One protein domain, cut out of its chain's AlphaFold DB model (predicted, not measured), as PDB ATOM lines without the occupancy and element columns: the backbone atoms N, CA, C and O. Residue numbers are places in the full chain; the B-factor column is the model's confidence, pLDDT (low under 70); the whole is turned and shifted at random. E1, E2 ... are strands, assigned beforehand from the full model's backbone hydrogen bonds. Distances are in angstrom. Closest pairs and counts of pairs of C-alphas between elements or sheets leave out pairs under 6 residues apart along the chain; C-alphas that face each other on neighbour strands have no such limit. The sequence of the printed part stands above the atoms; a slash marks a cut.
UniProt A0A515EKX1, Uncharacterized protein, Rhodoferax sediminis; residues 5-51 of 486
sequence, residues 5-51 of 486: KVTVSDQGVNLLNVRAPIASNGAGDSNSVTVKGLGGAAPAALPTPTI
ATOM      1  N   LYS A   5      31.524 -46.746  32.061       79.06
ATOM      2  CA  LYS A   5      30.712 -47.834  32.603       79.06
ATOM      3  C   LYS A   5      31.306 -49.166  32.172       79.06
ATOM      4  O   LYS A   5      31.538 -49.397  30.989       79.06
ATOM      5  N   VAL A   6      31.546 -50.038  33.147       79.56
ATOM      6  CA  VAL A   6      32.163 -51.349  32.931       79.56
ATOM      7  C   VAL A   6      31.101 -52.443  33.004       79.56
ATOM      8  O   VAL A   6      30.297 -52.524  33.939       79.56
ATOM      9  N   THR A   7      31.108 -53.310  32.001       73.38
ATOM     10  CA  THR A   7      30.222 -54.462  31.887       73.38
ATOM     11  C   THR A   7      31.052 -55.696  31.604       73.38
ATOM     12  O   THR A   7      31.764 -55.741  30.614       73.38
ATOM     13  N   VAL A   8      30.937 -56.717  32.442       73.94
ATOM     14  CA  VAL A   8      31.573 -58.013  32.193       73.94
ATOM     15  C   VAL A   8      30.543 -58.947  31.567       73.94
ATOM     16  O   VAL A   8      29.397 -58.994  32.015       73.94
ATOM     17  N   SER A   9      30.943 -59.652  30.516       68.69
ATOM     18  CA  SER A   9      30.124 -60.622  29.789       68.69
ATOM     19  C   SER A   9      30.982 -61.787  29.291       68.69
ATOM     20  O   SER A   9      32.210 -61.750  29.373       68.69
ATOM     21  N   ASP A  10      30.333 -62.794  28.722       64.25
ATOM     22  CA  ASP A  10      30.952 -63.881  27.956       64.25
ATOM     23  C   ASP A  10      31.780 -63.388  26.764       64.25
ATOM     24  O   ASP A  10      32.747 -64.026  26.357       64.25
ATOM     25  N   GLN A  11      31.442 -62.209  26.244       67.31
ATOM     26  CA  GLN A  11      32.174 -61.549  25.170       67.31
ATOM     27  C   GLN A  11      33.392 -60.755  25.667       67.31
ATOM     28  O   GLN A  11      34.074 -60.141  24.850       67.31
ATOM     29  N   GLY A  12      33.680 -60.760  26.972       75.75
ATOM     30  CA  GLY A  12      34.755 -59.995  27.601       75.75
ATOM     31  C   GLY A  12      34.250 -58.804  28.418       75.75
ATOM     32  O   GLY A  12      33.088 -58.752  28.837       75.75
ATOM     33  N   VAL A  13      35.138 -57.841  28.663       80.31
ATOM     34  CA  VAL A  13      34.833 -56.617  29.416       80.31
ATOM     35  C   VAL A  13      34.457 -55.510  28.436       80.31
ATOM     36  O   VAL A  13      35.308 -54.992  27.723       80.31
ATOM     37  N   ASN A  14      33.183 -55.140  28.393       79.62
ATOM     38  CA  ASN A  14      32.704 -53.984  27.652       79.62
ATOM     39  C   ASN A  14      32.874 -52.708  28.483       79.62
ATOM     40  O   ASN A  14      32.352 -52.595  29.592       79.62
ATOM     41  N   LEU A  15      33.601 -51.751  27.927       83.25
ATOM     42  CA  LEU A  15      33.805 -50.417  28.465       83.25
ATOM     43  C   LEU A  15      32.950 -49.455  27.649       83.25
ATOM     44  O   LEU A  15      33.075 -49.422  26.434       83.25
ATOM     45  N   LEU A  16      32.089 -48.685  28.301       84.19
ATOM     46  CA  LEU A  16      31.196 -47.716  27.672       84.19
ATOM     47  C   LEU A  16      31.575 -46.310  28.134       84.19
ATOM     48  O   LEU A  16      31.505 -46.025  29.330       84.19
ATOM     49  N   ASN A  17      31.920 -45.414  27.209       83.94
ATOM     50  CA  ASN A  17      32.032 -43.995  27.526       83.94
ATOM     51  C   ASN A  17      30.642 -43.352  27.480       83.94
ATOM     52  O   ASN A  17      30.133 -42.999  26.417       83.94
ATOM     53  N   VAL A  18      30.046 -43.155  28.655       80.38
ATOM     54  CA  VAL A  18      28.694 -42.593  28.787       80.38
ATOM     55  C   VAL A  18      28.617 -41.165  28.232       80.38
ATOM     56  O   VAL A  18      27.552 -40.745  27.791       80.38
ATOM     57  N   ARG A  19      29.740 -40.430  28.213       81.25
ATOM     58  CA  ARG A  19      29.849 -39.024  27.777       81.25
ATOM     59  C   ARG A  19      30.167 -38.859  26.286       81.25
ATOM     60  O   ARG A  19      30.301 -37.722  25.826       81.25
ATOM     61  N   ALA A  20      30.297 -39.959  25.547       81.12
ATOM     62  CA  ALA A  20      30.327 -39.959  24.091       81.12
ATOM     63  C   ALA A  20      28.908 -40.275  23.573       81.12
ATOM     64  O   ALA A  20      28.402 -41.374  23.827       81.12
ATOM     65  N   PRO A  21      28.226 -39.318  22.916       78.38
ATOM     66  CA  PRO A  21      26.850 -39.504  22.484       78.38
ATOM     67  C   PRO A  21      26.772 -40.460  21.295       78.38
ATOM     68  O   PRO A  21      27.602 -40.408  20.391       78.38
ATOM     69  N   ILE A  22      25.723 -41.279  21.261       81.88
ATOM     70  CA  ILE A  22      25.418 -42.142  20.114       81.88
ATOM     71  C   ILE A  22      24.381 -41.480  19.208       81.88
ATOM     72  O   ILE A  22      23.498 -40.746  19.669       81.88
ATOM     73  N   ALA A  23      24.454 -41.750  17.907       76.62
ATOM     74  CA  ALA A  23      23.494 -41.210  16.956       76.62
ATOM     75  C   ALA A  23      22.086 -41.749  17.235       76.62
ATOM     76  O   ALA A  23      21.879 -42.962  17.307       76.62
ATOM     77  N   SER A  24      21.101 -40.855  17.353       71.00
ATOM     78  CA  SER A  24      19.703 -41.188  17.679       71.00
ATOM     79  C   SER A  24      19.006 -42.109  16.663       71.00
ATOM     80  O   SER A  24      18.104 -42.852  17.055       71.00
ATOM     81  N   ASN A  25      19.461 -42.141  15.410       66.75
ATOM     82  CA  ASN A  25      18.963 -43.009  14.336       66.75
ATOM     83  C   ASN A  25      19.727 -44.343  14.195       66.75
ATOM     84  O   ASN A  25      19.351 -45.163  13.365       66.75
ATOM     85  N   GLY A  26      20.783 -44.568  14.985       61.22
ATOM     86  CA  GLY A  26      21.598 -45.785  14.918       61.22
ATOM     87  C   GLY A  26      22.659 -45.801  13.810       61.22
ATOM     88  O   GLY A  26      23.297 -46.833  13.628       61.22
ATOM     89  N   ALA A  27      22.870 -44.693  13.089       54.22
ATOM     90  CA  ALA A  27      23.956 -44.560  12.121       54.22
ATOM     91  C   ALA A  27      25.232 -44.030  12.803       54.22
ATOM     92  O   ALA A  27      25.261 -42.875  13.215       54.22
ATOM     93  N   GLY A  28      26.289 -44.844  12.881       53.06
ATOM     94  CA  GLY A  28      27.624 -44.400  13.308       53.06
ATOM     95  C   GLY A  28      27.926 -44.514  14.811       53.06
ATOM     96  O   GLY A  28      27.076 -44.244  15.657       53.06
ATOM     97  N   ASP A  29      29.166 -44.950  15.055       54.59
ATOM     98  CA  ASP A  29      29.965 -45.145  16.273       54.59
ATOM     99  C   ASP A  29      29.311 -45.739  17.532       54.59
ATOM    100  O   ASP A  29      28.470 -45.154  18.214       54.59
ATOM    101  N   SER A  30      29.822 -46.918  17.901       64.69
ATOM    102  CA  SER A  30      29.708 -47.464  19.250       64.69
ATOM    103  C   SER A  30      30.471 -46.555  20.213       64.69
ATOM    104  O   SER A  30      31.670 -46.342  20.054       64.69
ATOM    105  N   ASN A  31      29.817 -46.087  21.274       75.19
ATOM    106  CA  ASN A  31      30.496 -45.466  22.414       75.19
ATOM    107  C   ASN A  31      31.106 -46.499  23.374       75.19
ATOM    108  O   ASN A  31      31.477 -46.168  24.502       75.19
ATOM    109  N   SER A  32      31.202 -47.754  22.933       78.00
ATOM    110  CA  SER A  32      31.733 -48.861  23.708       78.00
ATOM    111  C   SER A  32      32.838 -49.625  22.989       78.00
ATOM    112  O   SER A  32      32.843 -49.740  21.761       78.00
ATOM    113  N   VAL A  33      33.757 -50.168  23.783       78.81
ATOM    114  CA  VAL A  33      34.863 -51.027  23.363       78.81
ATOM    115  C   VAL A  33      34.808 -52.301  24.193       78.81
ATOM    116  O   VAL A  33      34.750 -52.251  25.419       78.81
ATOM    117  N   THR A  34      34.870 -53.457  23.533       77.88
ATOM    118  CA  THR A  34      34.956 -54.755  24.213       77.88
ATOM    119  C   THR A  34      36.404 -55.238  24.270       77.88
ATOM    120  O   THR A  34      37.055 -55.409  23.243       77.88
ATOM    121  N   VAL A  35      36.893 -55.491  25.480       79.25
ATOM    122  CA  VAL A  35      38.226 -56.025  25.772       79.25
ATOM    123  C   VAL A  35      38.137 -57.540  25.966       79.25
ATOM    124  O   VAL A  35      37.421 -58.012  26.854       79.25
ATOM    125  N   LYS A  36      38.875 -58.307  25.152       74.56
ATOM    126  CA  LYS A  36      38.930 -59.779  25.207       74.56
ATOM    127  C   LYS A  36      40.321 -60.267  25.629       74.56
ATOM    128  O   LYS A  36      41.243 -60.257  24.822       74.56
ATOM    129  N   GLY A  37      40.439 -60.763  26.865       66.62
ATOM    130  CA  GLY A  37      41.641 -61.443  27.376       66.62
ATOM    131  C   GLY A  37      42.921 -60.591  27.409       66.62
ATOM    132  O   GLY A  37      42.904 -59.405  27.097       66.62
ATOM    133  N   LEU A  38      44.038 -61.207  27.814       61.62
ATOM    134  CA  LEU A  38      45.360 -60.563  27.913       61.62
ATOM    135  C   LEU A  38      46.254 -60.785  26.673       61.62
ATOM    136  O   LEU A  38      47.359 -60.260  26.622       61.62
ATOM    137  N   GLY A  39      45.803 -61.577  25.691       60.16
ATOM    138  CA  GLY A  39      46.626 -62.053  24.564       60.16
ATOM    139  C   GLY A  39      46.292 -61.466  23.187       60.16
ATOM    140  O   GLY A  39      46.694 -62.046  22.184       60.16
ATOM    141  N   GLY A  40      45.514 -60.382  23.116       63.94
ATOM    142  CA  GLY A  40      45.061 -59.771  21.858       63.94
ATOM    143  C   GLY A  40      45.746 -58.444  21.523       63.94
ATOM    144  O   GLY A  40      46.482 -57.882  22.333       63.94
ATOM    145  N   ALA A  41      45.461 -57.922  20.324       66.25
ATOM    146  CA  ALA A  41      45.773 -56.536  19.977       66.25
ATOM    147  C   ALA A  41      45.170 -55.575  21.016       66.25
ATOM    148  O   ALA A  41      44.117 -55.863  21.595       66.25
ATOM    149  N   ALA A  42      45.837 -54.439  21.244       72.12
ATOM    150  CA  ALA A  42      45.336 -53.414  22.153       72.12
ATOM    151  C   ALA A  42      43.877 -53.061  21.795       72.12
ATOM    152  O   ALA A  42      43.576 -52.891  20.607       72.12
ATOM    153  N   PRO A  43      42.966 -52.966  22.782       73.75
ATOM    154  CA  PRO A  43      41.592 -52.566  22.517       73.75
ATOM    155  C   PRO A  43      41.550 -51.225  21.785       73.75
ATOM    156  O   PRO A  43      42.386 -50.354  22.034       73.75
ATOM    157  N   ALA A  44      40.557 -51.049  20.912       79.25
ATOM    158  CA  ALA A  44      40.287 -49.747  20.313       79.25
ATOM    159  C   ALA A  44      40.156 -48.668  21.403       79.25
ATOM    160  O   ALA A  44      39.655 -48.928  22.499       79.25
ATOM    161  N   ALA A  45      40.611 -47.450  21.108       80.31
ATOM    162  CA  ALA A  45      40.421 -46.331  22.020       80.31
ATOM    163  C   ALA A  45      38.921 -46.058  22.207       80.31
ATOM    164  O   ALA A  45      38.143 -46.125  21.253       80.31
ATOM    165  N   LEU A  46      38.515 -45.731  23.437       82.25
ATOM    166  CA  LEU A  46      37.167 -45.222  23.675       82.25
ATOM    167  C   LEU A  46      37.005 -43.865  22.976       82.25
ATOM    168  O   LEU A  46      37.943 -43.064  23.001       82.25
ATOM    169  N   PRO A  47      35.826 -43.565  22.402       82.38
ATOM    170  CA  PRO A  47      35.577 -42.252  21.821       82.38
ATOM    171  C   PRO A  47      35.764 -41.133  22.847       82.38
ATOM    172  O   PRO A  47      35.423 -41.298  24.023       82.38
ATOM    173  N   THR A  48      36.274 -39.985  22.402       81.25
ATOM    174  CA  THR A  48      36.501 -38.812  23.257       81.25
ATOM    175  C   THR A  48      35.176 -38.302  23.835       81.25
ATOM    176  O   THR A  48      34.208 -38.136  23.088       81.25
ATOM    177  N   PRO A  49      35.091 -38.019  25.148       82.00
ATOM    178  CA  PRO A  49      33.882 -37.452  25.739       82.00
ATOM    179  C   PRO A  49      33.621 -36.038  25.206       82.00
ATOM    180  O   PRO A  49      34.515 -35.192  25.215       82.00
ATOM    181  N   THR A  50      32.380 -35.748  24.814       83.38
ATOM    182  CA  THR A  50      31.986 -34.412  24.324       83.38
ATOM    183  C   THR A  50      31.007 -33.695  25.248       83.38
ATOM    184  O   THR A  50      30.790 -32.500  25.088       83.38
ATOM    185  N   ILE A  51      30.416 -34.400  26.218       81.12
ATOM    186  CA  ILE A  51      29.396 -33.843  27.117       81.12
ATOM    187  C   ILE A  51      30.022 -33.354  28.435       81.12
ATOM    188  O   ILE A  51      30.759 -34.129  29.052       81.12
TER     189      ILE A  51
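This is residues 5 to 51 of the 486 residues of an uncharacterized protein of Rhodoferax sediminis (UniProt A0A515EKX1). There is little regular structure here: a small three-stranded sheet with a long loop, residues 18 to 31, swinging out beyond one end, and a tail, residues 36 to 51, that reaches out at the other end and folds back past E3. The 47 printed residues hold E1, E2 and E3, a meander, each strand the antiparallel neighbour of the one before. The class is all strand, with only 15 residues in named elements. The whole is elongated, 33 by 19 by 18 A, and only just loose, close to compact, with a radius of gyration of the C-alphas of 11.6 A.

Find C-alpha 5 at (30.712, -47.834, 32.603); E1 runs from there to residue 9, 13.1 A. E2, residues 12 to 17, covers 16.2 A. E3, residues 32 to 35, covers 9.9 A and ends at (38.226, -56.025, 25.772).

Look at E1 and E2, an antiparallel hairpin at 160 degrees, with N 7 and O 14 within hydrogen-bond range at 2.8 A. E2 and E3, also a hairpin, are antiparallel at 152 degrees, with N 15 and O 33 at 2.8 A.

The farthest C-alphas, Asn 25 and Gly 39, are 35.1 A apart. The printed part has no cut; the E2 to E3 link is long. Confidence is under 70 at residues 9 to 11, 25 to 30 and 37 to 41.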